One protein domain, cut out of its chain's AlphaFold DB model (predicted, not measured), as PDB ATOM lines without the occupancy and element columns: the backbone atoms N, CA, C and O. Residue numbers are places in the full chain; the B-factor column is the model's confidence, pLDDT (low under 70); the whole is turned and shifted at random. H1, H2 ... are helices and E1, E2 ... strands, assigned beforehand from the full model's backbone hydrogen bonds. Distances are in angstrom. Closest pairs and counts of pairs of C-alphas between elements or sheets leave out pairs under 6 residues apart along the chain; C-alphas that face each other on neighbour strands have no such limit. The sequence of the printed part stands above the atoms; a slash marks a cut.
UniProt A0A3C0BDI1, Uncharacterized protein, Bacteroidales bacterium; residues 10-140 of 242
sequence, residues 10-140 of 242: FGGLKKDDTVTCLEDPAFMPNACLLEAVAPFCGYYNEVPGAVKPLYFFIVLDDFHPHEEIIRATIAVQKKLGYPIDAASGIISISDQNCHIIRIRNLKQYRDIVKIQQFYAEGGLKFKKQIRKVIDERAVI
ATOM      1  N   PHE A  10      66.297  21.779  26.166       96.94
ATOM      2  CA  PHE A  10      65.014  22.350  26.565       96.94
ATOM      3  C   PHE A  10      64.131  22.591  25.341       96.94
ATOM      4  O   PHE A  10      64.610  23.071  24.312       96.94
ATOM      5  N   GLY A  11      62.841  22.292  25.458       97.25
ATOM      6  CA  GLY A  11      61.917  22.478  24.356       97.25
ATOM      7  C   GLY A  11      60.453  22.275  24.712       97.25
ATOM      8  O   GLY A  11      60.047  22.376  25.874       97.25
ATOM      9  N   GLY A  12      59.657  21.958  23.695       97.31
ATOM     10  CA  GLY A  12      58.230  21.731  23.847       97.31
ATOM     11  C   GLY A  12      57.676  20.614  22.977       97.31
ATOM     12  O   GLY A  12      58.328  20.102  22.071       97.31
ATOM     13  N   LEU A  13      56.456  20.204  23.302       96.56
ATOM     14  CA  LEU A  13      55.732  19.114  22.657       96.56
ATOM     15  C   LEU A  13      54.258  19.498  22.543       96.56
ATOM     16  O   LEU A  13      53.631  19.809  23.554       96.56
ATOM     17  N   LYS A  14      53.687  19.389  21.345       97.75
ATOM     18  CA  LYS A  14      52.266  19.608  21.084       97.75
ATOM     19  C   LYS A  14      51.618  18.350  20.510       97.75
ATOM     20  O   LYS A  14      52.066  17.822  19.494       97.75
ATOM     21  N   LYS A  15      50.559  17.876  21.164       94.38
ATOM     22  CA  LYS A  15      49.826  16.658  20.789       94.38
ATOM     23  C   LYS A  15      48.331  16.790  21.061       94.38
ATOM     24  O   LYS A  15      47.930  17.666  21.823       94.38
ATOM     25  N   ASP A  16      47.532  15.893  20.500       91.81
ATOM     26  CA  ASP A  16      46.163  15.648  20.945       91.81
ATOM     27  C   ASP A  16      46.082  14.374  21.800       91.81
ATOM     28  O   ASP A  16      46.847  13.431  21.613       91.81
ATOM     29  N   ASP A  17      45.183  14.367  22.782       89.75
ATOM     30  CA  ASP A  17      44.788  13.181  23.552       89.75
ATOM     31  C   ASP A  17      43.292  13.267  23.884       89.75
ATOM     32  O   ASP A  17      42.669  14.329  23.799       89.75
ATOM     33  N   THR A  18      42.723  12.140  24.306       90.12
ATOM     34  CA  THR A  18      41.410  12.093  24.956       90.12
ATOM     35  C   THR A  18      41.590  12.130  26.470       90.12
ATOM     36  O   THR A  18      42.350  11.319  27.009       90.12
ATOM     37  N   VAL A  19      40.889  13.037  27.152       92.19
ATOM     38  CA  VAL A  19      41.005  13.248  28.600       92.19
ATOM     39  C   VAL A  19      39.661  13.173  29.320       92.19
ATOM     40  O   VAL A  19      38.621  13.509  28.755       92.19
ATOM     41  N   THR A  20      39.714  12.776  30.591       90.56
ATOM     42  CA  THR A  20      38.554  12.672  31.488       90.56
ATOM     43  C   THR A  20      38.891  13.254  32.855       90.56
ATOM     44  O   THR A  20      40.018  13.124  33.337       90.56
ATOM     45  N   CYS A  21      37.916  13.914  33.483       89.94
ATOM     46  CA  CYS A  21      38.009  14.346  34.872       89.94
ATOM     47  C   CYS A  21      38.045  13.141  35.808       89.94
ATOM     48  O   CYS A  21      37.173  12.275  35.760       89.94
ATOM     49  N   LEU A  22      39.013  13.143  36.713       86.31
ATOM     50  CA  LEU A  22      39.113  12.155  37.769       86.31
ATOM     51  C   LEU A  22      38.262  12.551  38.980       86.31
ATOM     52  O   LEU A  22      38.354  13.670  39.485       86.31
ATOM     53  N   GLU A  23      37.450  11.607  39.457       79.06
ATOM     54  CA  GLU A  23      36.580  11.758  40.626       79.06
ATOM     55  C   GLU A  23      36.969  10.702  41.683       79.06
ATOM     56  O   GLU A  23      36.573   9.544  41.589       79.06
ATOM     57  N   ASP A  24      37.760  11.088  42.692       77.56
ATOM     58  CA  ASP A  24      38.066  10.265  43.880       77.56
ATOM     59  C   ASP A  24      37.960  11.148  45.139       77.56
ATOM     60  O   ASP A  24      38.599  12.207  45.191       77.56
ATOM     61  N   PRO A  25      37.190  10.746  46.169       77.62
ATOM     62  CA  PRO A  25      37.105  11.468  47.440       77.62
ATOM     63  C   PRO A  25      38.449  11.683  48.154       77.62
ATOM     64  O   PRO A  25      38.542  12.557  49.015       77.62
ATOM     65  N   ALA A  26      39.474  10.884  47.843       77.75
ATOM     66  CA  ALA A  26      40.816  11.026  48.397       77.75
ATOM     67  C   ALA A  26      41.631  12.159  47.750       77.75
ATOM     68  O   ALA A  26      42.650  12.565  48.317       77.75
ATOM     69  N   PHE A  27      41.227  12.667  46.580       80.81
ATOM     70  CA  PHE A  27      41.899  13.804  45.951       80.81
ATOM     71  C   PHE A  27      41.660  15.094  46.731       80.81
ATOM     72  O   PHE A  27      40.687  15.240  47.473       80.81
ATOM     73  N   MET A  28      42.573  16.057  46.567       77.81
ATOM     74  CA  MET A  28      42.435  17.341  47.245       77.81
ATOM     75  C   MET A  28      41.103  18.013  46.878       77.81
ATOM     76  O   MET A  28      40.786  18.137  45.691       77.81
ATOM     77  N   PRO A  29      40.334  18.490  47.876       70.38
ATOM     78  CA  PRO A  29      39.081  19.169  47.610       70.38
ATOM     79  C   PRO A  29      39.365  20.437  46.808       70.38
ATOM     80  O   PRO A  29      40.248  21.219  47.160       70.38
ATOM     81  N   ASN A  30      38.574  20.669  45.761       71.00
ATOM     82  CA  ASN A  30      38.753  21.791  44.841       71.00
ATOM     83  C   ASN A  30      40.053  21.737  44.011       71.00
ATOM     84  O   ASN A  30      40.641  22.780  43.730       71.00
ATOM     85  N   ALA A  31      40.495  20.548  43.608       82.19
ATOM     86  CA  ALA A  31      41.525  20.396  42.591       82.19
ATOM     87  C   ALA A  31      40.961  19.626  41.395       82.19
ATOM     88  O   ALA A  31      40.539  18.479  41.523       82.19
ATOM     89  N   CYS A  32      40.972  20.252  40.222       87.69
ATOM     90  CA  CYS A  32      40.634  19.590  38.976       87.69
ATOM     91  C   CYS A  32      41.834  18.763  38.505       87.69
ATOM     92  O   CYS A  32      42.916  19.295  38.237       87.69
ATOM     93  N   LEU A  33      41.629  17.449  38.437       91.31
ATOM     94  CA  LEU A  33      42.594  16.481  37.946       91.31
ATOM     95  C   LEU A  33      42.013  15.816  36.700       91.31
ATOM     96  O   LEU A  33      40.864  15.376  36.708       91.31
ATOM     97  N   LEU A  34      42.808  15.748  35.639       92.25
ATOM     98  CA  LEU A  34      42.456  15.025  34.423       92.25
ATOM     99  C   LEU A  34      43.387  13.828  34.257       92.25
ATOM    100  O   LEU A  34      44.561  13.897  34.631       92.25
ATOM    101  N   GLU A  35      42.896  12.768  33.634       89.88
ATOM    102  CA  GLU A  35      43.729  11.692  33.102       89.88
ATOM    103  C   GLU A  35      43.596  11.592  31.588       89.88
ATOM    104  O   GLU A  35      42.537  11.881  31.031       89.88
ATOM    105  N   ALA A  36      44.665  11.162  30.915       85.25
ATOM    106  CA  ALA A  36      44.539  10.690  29.543       85.25
ATOM    107  C   ALA A  36      43.905   9.289  29.549       85.25
ATOM    108  O   ALA A  36      44.465   8.356  30.119       85.25
ATOM    109  N   VAL A  37      42.768   9.133  28.871       70.00
ATOM    110  CA  VAL A  37      41.980   7.881  28.800       70.00
ATOM    111  C   VAL A  37      42.653   6.845  27.886       70.00
ATOM    112  O   VAL A  37      42.612   5.622  28.079       70.00
ATOM    113  N   ALA A  38      43.312   7.353  26.851       63.47
ATOM    114  CA  ALA A  38      44.136   6.592  25.933       63.47
ATOM    115  C   ALA A  38      45.309   7.482  25.511       63.47
ATOM    116  O   ALA A  38      45.272   8.048  24.419       63.47
ATOM    117  N   PRO A  39      46.330   7.664  26.370       58.06
ATOM    118  CA  PRO A  39      47.528   8.364  25.945       58.06
ATOM    119  C   PRO A  39      48.098   7.601  24.756       58.06
ATOM    120  O   PRO A  39      48.218   6.381  24.821       58.06
ATOM    121  N   PHE A  40      48.407   8.321  23.676       57.41
ATOM    122  CA  PHE A  40      48.773   7.713  22.391       57.41
ATOM    123  C   PHE A  40      47.593   6.957  21.751       57.41
ATOM    124  O   PHE A  40      47.721   5.805  21.331       57.41
ATOM    125  N   CYS A  41      46.410   7.582  21.708       53.94
ATOM    126  CA  CYS A  41      45.168   6.954  21.239       53.94
ATOM    127  C   CYS A  41      45.287   6.386  19.817       53.94
ATOM    128  O   CYS A  41      44.756   5.312  19.542       53.94
ATOM    129  N   GLY A  42      46.064   7.041  18.947       55.12
ATOM    130  CA  GLY A  42      46.365   6.560  17.600       55.12
ATOM    131  C   GLY A  42      47.230   5.294  17.544       55.12
ATOM    132  O   GLY A  42      47.450   4.788  16.451       55.12
ATOM    133  N   TYR A  43      47.740   4.817  18.682       58.41
ATOM    134  CA  TYR A  43      48.464   3.556  18.841       58.41
ATOM    135  C   TYR A  43      47.623   2.526  19.609       58.41
ATOM    136  O   TYR A  43      47.310   1.460  19.086       58.41
ATOM    137  N   TYR A  44      47.200   2.845  20.837       57.16
ATOM    138  CA  TYR A  44      46.556   1.868  21.731       57.16
ATOM    139  C   TYR A  44      45.141   1.459  21.317       57.16
ATOM    140  O   TYR A  44      44.696   0.381  21.701       57.16
ATOM    141  N   ASN A  45      44.429   2.273  20.531       57.81
ATOM    142  CA  ASN A  45      43.151   1.840  19.957       57.81
ATOM    143  C   ASN A  45      43.343   0.765  18.877       57.81
ATOM    144  O   ASN A  45      42.408   0.036  18.560       57.81
ATOM    145  N   GLU A  46      44.548   0.673  18.315       58.09
ATOM    146  CA  GLU A  46      44.876  -0.190  17.184       58.09
ATOM    147  C   GLU A  46      45.730  -1.410  17.601       58.09
ATOM    148  O   GLU A  46      45.863  -2.349  16.818       58.09
ATOM    149  N   VAL A  47      46.272  -1.438  18.832       58.00
ATOM    150  CA  VAL A  47      47.109  -2.531  19.368       58.00
ATOM    151  C   VAL A  47      46.467  -3.170  20.615       58.00
ATOM    152  O   VAL A  47      46.523  -2.594  21.706       58.00
ATOM    153  N   PRO A  48      45.872  -4.375  20.501       59.00
ATOM    154  CA  PRO A  48      45.260  -5.076  21.633       59.00
ATOM    155  C   PRO A  48      46.274  -5.472  22.723       59.00
ATOM    156  O   PRO A  48      47.314  -6.052  22.427       59.00
ATOM    157  N   GLY A  49      45.939  -5.227  23.997       56.78
ATOM    158  CA  GLY A  49      46.688  -5.730  25.163       56.78
ATOM    159  C   GLY A  49      47.887  -4.889  25.624       56.78
ATOM    160  O   GLY A  49      48.517  -5.242  26.619       56.78
ATOM    161  N   ALA A  50      48.190  -3.779  24.951       57.84
ATOM    162  CA  ALA A  50      49.312  -2.917  25.304       57.84
ATOM    163  C   ALA A  50      49.049  -2.128  26.611       57.84
ATOM    164  O   ALA A  50      47.942  -1.634  26.858       57.84
ATOM    165  N   VAL A  51      50.068  -2.014  27.476       57.97
ATOM    166  CA  VAL A  51      49.948  -1.372  28.799       57.97
ATOM    167  C   VAL A  51      49.976   0.144  28.633       57.97
ATOM    168  O   VAL A  51      50.976   0.715  28.202       57.97
ATOM    169  N   LYS A  52      48.875   0.809  28.990       63.78
ATOM    170  CA  LYS A  52      48.750   2.263  28.870       63.78
ATOM    171  C   LYS A  52      49.554   2.965  29.968       63.78
ATOM    172  O   LYS A  52      49.329   2.694  31.150       63.78
ATOM    173  N   PRO A  53      50.454   3.895  29.624       65.50
ATOM    174  CA  PRO A  53      51.129   4.691  30.631       65.50
ATOM    175  C   PRO A  53      50.148   5.685  31.262       65.50
ATOM    176  O   PRO A  53      49.288   6.235  30.581       65.50
ATOM    177  N   LEU A  54      50.289   5.947  32.560       75.38
ATOM    178  CA  LEU A  54      49.412   6.875  33.274       75.38
ATOM    179  C   LEU A  54      49.898   8.318  33.110       75.38
ATOM    180  O   LEU A  54      51.045   8.643  33.429       75.38
ATOM    181  N   TYR A  55      49.015   9.171  32.594       87.12
ATOM    182  CA  TYR A  55      49.252  10.595  32.384       87.12
ATOM    183  C   TYR A  55      48.203  11.351  33.179       87.12
ATOM    184  O   TYR A  55      47.023  11.302  32.836       87.12
ATOM    185  N   PHE A  56      48.649  12.056  34.212       92.00
ATOM    186  CA  PHE A  56      47.791  12.928  35.002       92.00
ATOM    187  C   PHE A  56      48.067  14.375  34.651       92.00
ATOM    188  O   PHE A  56      49.214  14.745  34.409       92.00
ATOM    189  N   PHE A  57      47.037  15.206  34.693       94.88
ATOM    190  CA  PHE A  57      47.148  16.644  34.522       94.88
ATOM    191  C   PHE A  57      46.521  17.328  35.727       94.88
ATOM    192  O   PHE A  57      45.308  17.268  35.922       94.88
ATOM    193  N   ILE A  58      47.356  17.972  36.537       95.25
ATOM    194  CA  ILE A  58      46.900  18.839  37.622       95.25
ATOM    195  C   ILE A  58      46.597  20.199  37.003       95.25
ATOM    196  O   ILE A  58      47.503  20.817  36.441       95.25
ATOM    197  N   VAL A  59      45.350  20.658  37.093       95.69
ATOM    198  CA  VAL A  59      44.943  21.953  36.542       95.69
ATOM    199  C   VAL A  59      45.239  23.065  37.549       95.69
ATOM    200  O   VAL A  59      44.771  23.039  38.689       95.69
ATOM    201  N   LEU A  60      46.018  24.051  37.117       95.81
ATOM    202  CA  LEU A  60      46.431  25.200  37.916       95.81
ATOM    203  C   LEU A  60      45.396  26.323  37.828       95.81
ATOM    204  O   LEU A  60      44.715  26.484  36.812       95.81
ATOM    205  N   ASP A  61      45.266  27.081  38.916       94.31
ATOM    206  CA  ASP A  61      44.333  28.211  38.987       94.31
ATOM    207  C   ASP A  61      44.787  29.384  38.104       94.31
ATOM    208  O   ASP A  61      43.952  30.061  37.505       94.31
ATOM    209  N   ASP A  62      46.104  29.557  37.968       92.81
ATOM    210  CA  ASP A  62      46.733  30.632  37.200       92.81
ATOM    211  C   ASP A  62      48.007  30.148  36.477       92.81
ATOM    212  O   ASP A  62      48.435  28.994  36.618       92.81
ATOM    213  N   PHE A  63      48.604  31.024  35.671       94.62
ATOM    214  CA  PHE A  63      49.892  30.787  35.028       94.62
ATOM    215  C   PHE A  63      51.039  30.795  36.045       94.62
ATOM    216  O   PHE A  63      51.144  31.689  36.881       94.62
ATOM    217  N   HIS A  64      51.959  29.844  35.890       94.88
ATOM    218  CA  HIS A  64      53.231  29.811  36.604       94.88
ATOM    219  C   HIS A  64      54.381  29.650  35.599       94.88
ATOM    220  O   HIS A  64      54.305  28.763  34.736       94.88
ATOM    221  N   PRO A  65      55.452  30.456  35.700       94.38
ATOM    222  CA  PRO A  65      56.651  30.290  34.888       94.38
ATOM    223  C   PRO A  65      57.266  28.889  35.007       94.38
ATOM    224  O   PRO A  65      57.185  28.226  36.047       94.38
ATOM    225  N   HIS A  66      57.917  28.427  33.938       92.19
ATOM    226  CA  HIS A  66      58.434  27.059  33.854       92.19
ATOM    227  C   HIS A  66      59.439  26.742  34.971       92.19
ATOM    228  O   HIS A  66      59.386  25.682  35.593       92.19
ATOM    229  N   GLU A  67      60.325  27.684  35.283       95.06
ATOM    230  CA  GLU A  67      61.321  27.566  36.342       95.06
ATOM    231  C   GLU A  67      60.704  27.468  37.743       95.06
ATOM    232  O   GLU A  67      61.294  26.848  38.630       95.06
ATOM    233  N   GLU A  68      59.522  28.047  37.966       96.19
ATOM    234  CA  GLU A  68      58.785  27.895  39.221       96.19
ATOM    235  C   GLU A  68      58.275  26.459  39.360       96.19
ATOM    236  O   GLU A  68      58.517  25.806  40.381       96.19
ATOM    237  N   ILE A  69      57.680  25.922  38.291       96.88
ATOM    238  CA  ILE A  69      57.211  24.534  38.248       96.88
ATOM    239  C   ILE A  69      58.375  23.548  38.401       96.88
ATOM    240  O   ILE A  69      58.238  22.570  39.140       96.88
ATOM    241  N   ILE A  70      59.539  23.797  37.785       96.31
ATOM    242  CA  ILE A  70      60.738  22.962  37.981       96.31
ATOM    243  C   ILE A  70      61.149  22.953  39.456       96.31
ATOM    244  O   ILE A  70      61.305  21.878  40.038       96.31
ATOM    245  N   ARG A  71      61.310  24.127  40.086       97.44
ATOM    246  CA  ARG A  71      61.727  24.218  41.499       97.44
ATOM    247  C   ARG A  71      60.736  23.516  42.422       97.44
ATOM    248  O   ARG A  71      61.153  22.752  43.295       97.44
ATOM    249  N   ALA A  72      59.439  23.715  42.194       97.56
ATOM    250  CA  ALA A  72      58.391  23.027  42.934       97.56
ATOM    251  C   ALA A  72      58.476  21.504  42.739       97.56
ATOM    252  O   ALA A  72      58.435  20.751  43.708       97.56
ATOM    253  N   THR A  73      58.698  21.037  41.509       97.38
ATOM    254  CA  THR A  73      58.841  19.606  41.194       97.38
ATOM    255  C   THR A  73      60.068  18.989  41.869       97.38
ATOM    256  O   THR A  73      59.989  17.871  42.375       97.38
ATOM    257  N   ILE A  74      61.200  19.697  41.935       97.19
ATOM    258  CA  ILE A  74      62.392  19.242  42.673       97.19
ATOM    259  C   ILE A  74      62.063  19.073  44.165       97.19
ATOM    260  O   ILE A  74      62.413  18.056  44.771       97.19
ATOM    261  N   ALA A  75      61.350  20.032  44.762       97.94
ATOM    262  CA  ALA A  75      60.931  19.952  46.161       97.94
ATOM    263  C   ALA A  75      59.958  18.786  46.415       97.94
ATOM    264  O   ALA A  75      60.118  18.056  47.396       97.94
ATOM    265  N   VAL A  76      58.995  18.570  45.512       97.50
ATOM    266  CA  VAL A  76      58.057  17.436  45.547       97.50
ATOM    267  C   VAL A  76      58.810  16.104  45.486       97.50
ATOM    268  O   VAL A  76      58.590  15.245  46.338       97.50
ATOM    269  N   GLN A  77      59.748  15.942  44.547       97.00
ATOM    270  CA  GLN A  77      60.563  14.724  44.418       97.00
ATOM    271  C   GLN A  77      61.373  14.431  45.685       97.00
ATOM    272  O   GLN A  77      61.421  13.288  46.141       97.00
ATOM    273  N   LYS A  78      61.958  15.466  46.304       96.94
ATOM    274  CA  LYS A  78      62.691  15.326  47.569       96.94
ATOM    275  C   LYS A  78      61.798  14.807  48.700       96.94
ATOM    276  O   LYS A  78      62.245  13.970  49.478       96.94
ATOM    277  N   LYS A  79      60.550  15.280  48.788       96.69
ATOM    278  CA  LYS A  79      59.572  14.820  49.791       96.69
ATOM    279  C   LYS A  79      59.040  13.413  49.494       96.69
ATOM    280  O   LYS A  79      58.823  12.644  50.424       96.69
ATOM    281  N   LEU A  80      58.848  13.067  48.220       95.00
ATOM    282  CA  LEU A  80      58.411  11.731  47.793       95.00
ATOM    283  C   LEU A  80      59.494  10.659  47.962       95.00
ATOM    284  O   LEU A  80      59.170   9.491  48.164       95.00
ATOM    285  N   GLY A  81      60.769  11.039  47.848       95.56
ATOM    286  CA  GLY A  81      61.905  10.117  47.907       95.56
ATOM    287  C   GLY A  81      62.138   9.320  46.617       95.56
ATOM    288  O   GLY A  81      62.850   8.318  46.636       95.56
ATOM    289  N   TYR A  82      61.537   9.722  45.495       94.19
ATOM    290  CA  TYR A  82      61.786   9.132  44.178       94.19
ATOM    291  C   TYR A  82      61.483  10.141  43.056       94.19
ATOM    292  O   TYR A  82      60.725  11.089  43.284       94.19
ATOM    293  N   PRO A  83      62.068   9.961  41.857       93.62
ATOM    294  CA  PRO A  83      61.857  10.894  40.762       93.62
ATOM    295  C   PRO A  83      60.483  10.722  40.108       93.62
ATOM    296  O   PRO A  83      60.029   9.601  39.884       93.62
ATOM    297  N   ILE A  84      59.860  11.842  39.746       94.00
ATOM    298  CA  ILE A  84      58.657  11.897  38.906       94.00
ATOM    299  C   ILE A  84      58.971  12.705  37.654       94.00
ATOM    300  O   ILE A  84      59.838  13.577  37.671       94.00
ATOM    301  N   ASP A  85      58.239  12.445  36.578       93.06
ATOM    302  CA  ASP A  85      58.360  13.231  35.355       93.06
ATOM    303  C   ASP A  85      57.203  14.233  35.270       93.06
ATOM    304  O   ASP A  85      56.074  13.884  34.902       93.06
ATOM    305  N   ALA A  86      57.490  15.487  35.627       95.50
ATOM    306  CA  ALA A  86      56.550  16.598  35.571       95.50
ATOM    307  C   ALA A  86      56.914  17.569  34.442       95.50
ATOM    308  O   ALA A  86      58.073  17.951  34.291       95.50
ATOM    309  N   ALA A  87      55.913  18.000  33.680       96.06
ATOM    310  CA  ALA A  87      56.066  19.014  32.640       96.06
ATOM    311  C   ALA A  87      54.976  20.075  32.798       96.06
ATOM    312  O   ALA A  87      53.805  19.725  32.964       96.06
ATOM    313  N   SER A  88      55.341  21.357  32.745       97.25
ATOM    314  CA  SER A  88      54.353  22.437  32.698       97.25
ATOM    315  C   SER A  88      53.749  22.528  31.303       97.25
ATOM    316  O   SER A  88      54.368  22.129  30.313       97.25
ATOM    317  N   GLY A  89      52.546  23.075  31.203       97.12
ATOM    318  CA  GLY A  89      51.929  23.254  29.904       97.12
ATOM    319  C   GLY A  89      50.571  23.921  29.939       97.12
ATOM    320  O   GLY A  89      50.129  24.452  30.959       97.12
ATOM    321  N   ILE A  90      49.910  23.850  28.792       97.38
ATOM    322  CA  ILE A  90      48.529  24.262  28.588       97.38
ATOM    323  C   ILE A  90      47.771  23.074  28.006       97.38
ATOM    324  O   ILE A  90      48.262  22.401  27.096       97.38
ATOM    325  N   ILE A  91      46.573  22.832  28.527       96.12
ATOM    326  CA  ILE A  91      45.591  21.946  27.917       96.12
ATOM    327  C   ILE A  91      44.428  22.781  27.383       96.12
ATOM    328  O   ILE A  91      43.871  23.619  28.094       96.12
ATOM    329  N   SER A  92      44.086  22.560  26.121       95.88
ATOM    330  CA  SER A  92      42.983  23.210  25.422       95.88
ATOM    331  C   SER A  92      41.877  22.188  25.187       95.88
ATOM    332  O   SER A  92      42.077  21.240  24.428       95.88
ATOM    333  N   ILE A  93      40.728  22.369  25.836       93.19
ATOM    334  CA  ILE A  93      39.555  21.492  25.732       93.19
ATOM    335  C   ILE A  93      38.385  22.345  25.253       93.19
ATOM    336  O   ILE A  93      37.907  23.216  25.981       93.19
ATOM    337  N   SER A  94      37.923  22.103  24.026       87.88
ATOM    338  CA  SER A  94      36.938  22.965  23.358       87.88
ATOM    339  C   SER A  94      37.425  24.427  23.297       87.88
ATOM    340  O   SER A  94      38.432  24.705  22.653       87.88
ATOM    341  N   ASP A  95      36.732  25.350  23.958       85.00
ATOM    342  CA  ASP A  95      37.031  26.780  24.068       85.00
ATOM    343  C   ASP A  95      37.821  27.147  25.340       85.00
ATOM    344  O   ASP A  95      38.181  28.307  25.539       85.00
ATOM    345  N   GLN A  96      38.120  26.173  26.206       90.00
ATOM    346  CA  GLN A  96      38.801  26.400  27.478       90.00
ATOM    347  C   GLN A  96      40.293  26.088  27.385       90.00
ATOM    348  O   GLN A  96      40.688  24.970  27.062       90.00
ATOM    349  N   ASN A  97      41.126  27.060  27.762       94.31
ATOM    350  CA  ASN A  97      42.568  26.892  27.930       94.31
ATOM    351  C   ASN A  97      42.914  26.892  29.416       94.31
ATOM    352  O   ASN A  97      42.556  27.825  30.135       94.31
ATOM    353  N   CYS A  98      43.616  25.860  29.873       95.44
ATOM    354  CA  CYS A  98      43.976  25.714  31.276       95.44
ATOM    355  C   CYS A  98      45.469  25.442  31.434       95.44
ATOM    356  O   CYS A  98      46.025  24.586  30.746       95.44
ATOM    357  N   HIS A  99      46.105  26.137  32.376       96.94
ATOM    358  CA  HIS A  99      47.472  25.834  32.782       96.94
ATOM    359  C   HIS A  99      47.509  24.515  33.547       96.94
ATOM    360  O   HIS A  99      46.626  24.230  34.357       96.94
ATOM    361  N   ILE A 100      48.518  23.697  33.268       97.12
ATOM    362  CA  ILE A 100      48.630  22.352  33.827       97.12
ATOM    363  C   ILE A 100      50.052  22.014  34.256       97.12
ATOM    364  O   ILE A 100      51.035  22.531  33.720       97.12
ATOM    365  N   ILE A 101      50.139  21.034  35.153       97.31
ATOM    366  CA  ILE A 101      51.325  20.199  35.331       97.31
ATOM    367  C   ILE A 101      50.957  18.775  34.920       97.31
ATOM    368  O   ILE A 101      50.105  18.143  35.549       97.31
ATOM    369  N   ARG A 102      51.603  18.254  33.874       96.06
ATOM    370  CA  ARG A 102      51.476  16.851  33.476       96.06
ATOM    371  C   ARG A 102      52.432  15.992  34.290       96.06
ATOM    372  O   ARG A 102      53.643  16.128  34.134       96.06
ATOM    373  N   ILE A 103      51.901  15.044  35.050       95.06
ATOM    374  CA  ILE A 103      52.647  14.112  35.896       95.06
ATOM    375  C   ILE A 103      52.672  12.714  35.275       95.06
ATOM    376  O   ILE A 103      51.648  12.206  34.811       95.06
ATOM    377  N   ARG A 104      53.850  12.082  35.304       91.38
ATOM    378  CA  ARG A 104      54.083  10.686  34.911       91.38
ATOM    379  C   ARG A 104      55.084  10.002  35.838       91.38
ATOM    380  O   ARG A 104      55.705  10.644  36.685       91.38
ATOM    381  N   ASN A 105      55.286   8.706  35.595       87.94
ATOM    382  CA  ASN A 105      56.228   7.851  36.319       87.94
ATOM    383  C   ASN A 105      55.896   7.744  37.818       87.94
ATOM    384  O   ASN A 105      56.764   7.822  38.686       87.94
ATOM    385  N   LEU A 106      54.603   7.603  38.125       86.88
ATOM    386  CA  LEU A 106      54.155   7.306  39.482       86.88
ATOM    387  C   LEU A 106      54.470   5.848  39.817       86.88
ATOM    388  O   LEU A 106      54.190   4.959  39.014       86.88
ATOM    389  N   LYS A 107      54.994   5.597  41.021       84.69
ATOM    390  CA  LYS A 107      55.147   4.229  41.536       84.69
ATOM    391  C   LYS A 107      53.791   3.624  41.878       84.69
ATOM    392  O   LYS A 107      53.578   2.435  41.660       84.69
ATOM    393  N   GLN A 108      52.885   4.436  42.420       83.19
ATOM    394  CA  GLN A 108      51.520   4.045  42.741       83.19
ATOM    395  C   GLN A 108      50.550   5.142  42.311       83.19
ATOM    396  O   GLN A 108      50.827   6.327  42.473       83.19
ATOM    397  N   TYR A 109      49.367   4.754  41.831       80.25
ATOM    398  CA  TYR A 109      48.305   5.697  41.455       80.25
ATOM    399  C   TYR A 109      48.013   6.716  42.572       80.25
ATOM    400  O   TYR A 109      47.928   7.915  42.330       80.25
ATOM    401  N   ARG A 110      47.951   6.248  43.828       82.81
ATOM    402  CA  ARG A 110      47.657   7.079  45.007       82.81
ATOM    403  C   ARG A 110      48.722   8.126  45.333       82.81
ATOM    404  O   ARG A 110      48.433   9.042  46.101       82.81
ATOM    405  N   ASP A 111      49.919   8.036  44.754       88.56
ATOM    406  CA  ASP A 111      50.952   9.051  44.965       88.56
ATOM    407  C   ASP A 111      50.520  10.424  44.428       88.56
ATOM    408  O   ASP A 111      51.006  11.443  44.921       88.56
ATOM    409  N   ILE A 112      49.549  10.477  43.502       89.94
ATOM    410  CA  ILE A 112      48.995  11.740  42.997       89.94
ATOM    411  C   ILE A 112      48.418  12.620  44.116       89.94
ATOM    412  O   ILE A 112      48.615  13.831  44.096       89.94
ATOM    413  N   VAL A 113      47.822  12.018  45.155       89.62
ATOM    414  CA  VAL A 113      47.283  12.746  46.318       89.62
ATOM    415  C   VAL A 113      48.402  13.482  47.057       89.62
ATOM    416  O   VAL A 113      48.284  14.671  47.354       89.62
ATOM    417  N   LYS A 114      49.521  12.793  47.317       93.12
ATOM    418  CA  LYS A 114      50.690  13.382  47.990       93.12
ATOM    419  C   LYS A 114      51.354  14.441  47.121       93.12
ATOM    420  O   LYS A 114      51.774  15.474  47.628       93.12
ATOM    421  N   ILE A 115      51.426  14.205  45.813       94.62
ATOM    422  CA  ILE A 115      51.967  15.164  44.847       94.62
ATOM    423  C   ILE A 115      51.172  16.470  44.887       94.62
ATOM    424  O   ILE A 115      51.775  17.535  45.004       94.62
ATOM    425  N   GLN A 116      49.837  16.400  44.857       93.56
ATOM    426  CA  GLN A 116      48.980  17.581  44.985       93.56
ATOM    427  C   GLN A 116      49.240  18.316  46.307       93.56
ATOM    428  O   GLN A 116      49.448  19.527  46.299       93.56
ATOM    429  N   GLN A 117      49.310  17.591  47.429       94.06
ATOM    430  CA  GLN A 117      49.597  18.184  48.740       94.06
ATOM    431  C   GLN A 117      50.952  18.898  48.762       94.06
ATOM    432  O   GLN A 117      51.037  20.051  49.170       94.06
ATOM    433  N   PHE A 118      52.007  18.258  48.258       96.31
ATOM    434  CA  PHE A 118      53.351  18.834  48.256       96.31
ATOM    435  C   PHE A 118      53.491  20.038  47.322       96.31
ATOM    436  O   PHE A 118      54.213  20.974  47.667       96.31
ATOM    437  N   TYR A 119      52.800  20.051  46.177       96.38
ATOM    438  CA  TYR A 119      52.719  21.244  45.333       96.38
ATOM    439  C   TYR A 119      51.955  22.378  46.033       96.38
ATOM    440  O   TYR A 119      52.425  23.516  46.018       96.38
ATOM    441  N   ALA A 120      50.835  22.079  46.697       94.56
ATOM    442  CA  ALA A 120      50.052  23.074  47.433       94.56
ATOM    443  C   ALA A 120      50.826  23.675  48.618       94.56
ATOM    444  O   ALA A 120      50.816  24.888  48.815       94.56
ATOM    445  N   GLU A 121      51.567  22.854  49.368       94.81
ATOM    446  CA  GLU A 121      52.504  23.313  50.405       94.81
ATOM    447  C   GLU A 121      53.603  24.226  49.840       94.81
ATOM    448  O   GLU A 121      54.123  25.084  50.551       94.81
ATOM    449  N   GLY A 122      53.965  24.038  48.567       92.06
ATOM    450  CA  GLY A 122      54.890  24.891  47.821       92.06
ATOM    451  C   GLY A 122      54.271  26.188  47.292       92.06
ATOM    452  O   GLY A 122      54.979  26.963  46.658       92.06
ATOM    453  N   GLY A 123      52.981  26.432  47.546       92.88
ATOM    454  CA  GLY A 123      52.272  27.653  47.160       92.88
ATOM    455  C   GLY A 123      51.491  27.568  45.849       92.88
ATOM    456  O   GLY A 123      50.825  28.541  45.490       92.88
ATOM    457  N   LEU A 124      51.518  26.429  45.147       94.50
ATOM    458  CA  LEU A 124      50.756  26.268  43.910       94.50
ATOM    459  C   LEU A 124      49.263  26.147  44.216       94.50
ATOM    460  O   LEU A 124      48.845  25.395  45.098       94.50
ATOM    461  N   LYS A 125      48.450  26.873  43.448       93.69
ATOM    462  CA  LYS A 125      46.992  26.850  43.572       93.69
ATOM    463  C   LYS A 125      46.380  26.045  42.439       93.69
ATOM    464  O   LYS A 125      46.761  26.189  41.279       93.69
ATOM    465  N   PHE A 126      45.408  25.211  42.786       93.31
ATOM    466  CA  PHE A 126      44.703  24.373  41.825       93.31
ATOM    467  C   PHE A 126      43.360  24.980  41.462       93.31
ATOM    468  O   PHE A 126      42.666  25.556  42.303       93.31
ATOM    469  N   LYS A 127      42.980  24.802  40.201       90.06
ATOM    470  CA  LYS A 127      41.672  25.218  39.718       90.06
ATOM    471  C   LYS A 127      40.619  24.277  40.280       90.06
ATOM    472  O   LYS A 127      40.750  23.061  40.144       90.06
ATOM    473  N   LYS A 128      39.554  24.830  40.865       84.31
ATOM    474  CA  LYS A 128      38.514  24.030  41.537       84.31
ATOM    475  C   LYS A 128      37.856  23.017  40.613       84.31
ATOM    476  O   LYS A 128      37.785  21.833  40.922       84.31
ATOM    477  N   GLN A 129      37.365  23.516  39.491       79.12
ATOM    478  CA  GLN A 129      36.727  22.755  38.435       79.12
ATOM    479  C   GLN A 129      36.659  23.657  37.204       79.12
ATOM    480  O   GLN A 129      36.481  24.868  37.336       79.12
ATOM    481  N   ILE A 130      36.810  23.074  36.021       78.94
ATOM    482  CA  ILE A 130      36.552  23.774  34.756       78.94
ATOM    483  C   ILE A 130      35.100  23.541  34.340       78.94
ATOM    484  O   ILE A 130      34.281  24.452  34.309       78.94
ATOM    485  N   ARG A 131      34.781  22.273  34.117       86.62
ATOM    486  CA  ARG A 131      33.489  21.652  33.852       86.62
ATOM    487  C   ARG A 131      33.703  20.143  33.970       86.62
ATOM    488  O   ARG A 131      34.843  19.689  34.098       86.62
ATOM    489  N   LYS A 132      32.634  19.353  33.938       87.44
ATOM    490  CA  LYS A 132      32.779  17.900  33.817       87.44
ATOM    491  C   LYS A 132      33.279  17.587  32.403       87.44
ATOM    492  O   LYS A 132      32.650  18.014  31.439       87.44
ATOM    493  N   VAL A 133      34.423  16.913  32.313       88.25
ATOM    494  CA  VAL A 133      35.049  16.470  31.062       88.25
ATOM    495  C   VAL A 133      35.039  14.949  31.063       88.25
ATOM    496  O   VAL A 133      35.515  14.345  32.025       88.25
ATOM    497  N   ILE A 134      34.460  14.337  30.032       90.38
ATOM    498  CA  ILE A 134      34.367  12.878  29.900       90.38
ATOM    499  C   ILE A 134      34.677  12.504  28.455       90.38
ATOM    500  O   ILE A 134      33.917  12.847  27.553       90.38
ATOM    501  N   ASP A 135      35.783  11.795  28.261       90.31
ATOM    502  CA  ASP A 135      36.269  11.286  26.981       90.31
ATOM    503  C   ASP A 135      36.351  12.362  25.888       90.31
ATOM    504  O   ASP A 135      36.049  12.131  24.715       90.31
ATOM    505  N   GLU A 136      36.809  13.557  26.260       91.75
ATOM    506  CA  GLU A 136      36.885  14.685  25.336       91.75
ATOM    507  C   GLU A 136      38.278  14.862  24.756       91.75
ATOM    508  O   GLU A 136      39.295  14.640  25.414       91.75
ATOM    509  N   ARG A 137      38.324  15.308  23.500       92.00
ATOM    510  CA  ARG A 137      39.579  15.660  22.843       92.00
ATOM    511  C   ARG A 137      40.158  16.938  23.429       92.00
ATOM    512  O   ARG A 137      39.471  17.952  23.534       92.00
ATOM    513  N   ALA A 138      41.451  16.890  23.703       93.88
ATOM    514  CA  ALA A 138      42.228  18.009  24.186       93.88
ATOM    515  C   ALA A 138      43.509  18.171  23.369       93.88
ATOM    516  O   ALA A 138      44.167  17.185  23.037       93.88
ATOM    517  N   VAL A 139      43.891  19.417  23.093       95.69
ATOM    518  CA  VAL A 139      45.228  19.744  22.582       95.69
ATOM    519  C   VAL A 139      46.111  20.093  23.768       95.69
ATOM    520  O   VAL A 139      45.797  20.990  24.544       95.69
ATOM    521  N   ILE A 140      47.219  19.382  23.914       96.62
ATOM    522  CA  ILE A 140      48.158  19.542  25.019       96.62
ATOM    523  C   ILE A 140      49.450  20.124  24.460       96.62
ATOM    524  O   ILE A 140      50.045  19.553  23.545       96.62
TER     525      ILE A 140
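Overview. This is residues 10 to 140 of the 242 residues of an uncharacterized protein of Bacteroidales bacterium (UniProt A0A3C0BDI1). A small closed barrel of six antiparallel strands has two helices, H2 and H3, packed on its outside, H2 over E4 and H3 over E3, where they touch each other at a steep tilt of 60 degrees. A loop that follows the tiny helix H1 sticks out away from the barrel at residues 45 to 51. The printed part has 131 residues, with three named helices and six named strands in the order E1 E2 H1 E3 H2 E4 E5 H3 E6; round the ring run E1 E2 E3 E5 E4 E6 and back to E1. The class is mixed, helices and strands. The whole is compact, with a radius of gyration of the C-alphas of 14.3 A and spans of 40 by 36 by 32 A.

Arrangement. In the barrel, E4, residues 85 to 93, and E5, residues 96 to 104, form a hairpin, with N 91 and O 98 2.9 A apart. E3, residues 56 to 59, lies on the other side of E5 from E4, with N 58 and O 101 at 2.9 A. E2, residues 33 to 36, is the antiparallel neighbour of E3, with N 34 and O 57 at 2.9 A. E1, residues 10 to 21, forms a hairpin with E2, with N 20 and O 35 at 3.0 A. E1 bends by 81 degrees at residue 18, and its pairing is staggered: residues 19 to 21 pair with E2, residues 15 to 19 with E6, residues 136 to 140. N 17 and O 138 are 3.0 A apart, and N 92 and O 139, between E4 and E6, 2.8 A. H2, residues 66 to 80, lies outside the barrel over E4, at a height over the sheet of 9.6 A; the closest C-alphas are those of His 66 and Ser 88, 6.3 A. H3, residues 111 to 121, lies outside over E3, along the strands at 26 degrees on the local plane. H2 and H3 touch, the C-alphas of Val 76 and Phe 118 at 5.6 A, opposite ways at a steep tilt of 60 degrees. H1, residues 41 to 44, is only just on the barrel, with 5 pairs of C-alphas within 10 A. Every O i to N i+4 pair of H2 and H3 is within hydrogen-bond range; H1 is too short for such a pair.

Along the chain. E1 begins at C-alpha 10 (65.014, 22.350, 26.565) and measures 29.4 A. E4 measures 22.7 A, E5 23.1 A, H2 20.7 A and H3 15.3 A. E6 ends at C-alpha 140 (48.158, 19.542, 25.019).

Size, cuts and confidence. The C-alphas of Pro 48 and Gly 123, the two farthest apart, are 42.1 A apart. The printed part has no cut. The links E1 to E2, H1 to E3 and H3 to E6 are long. The mean pLDDT of the printed part is 87.2, and residues 38 to 53 are under 70.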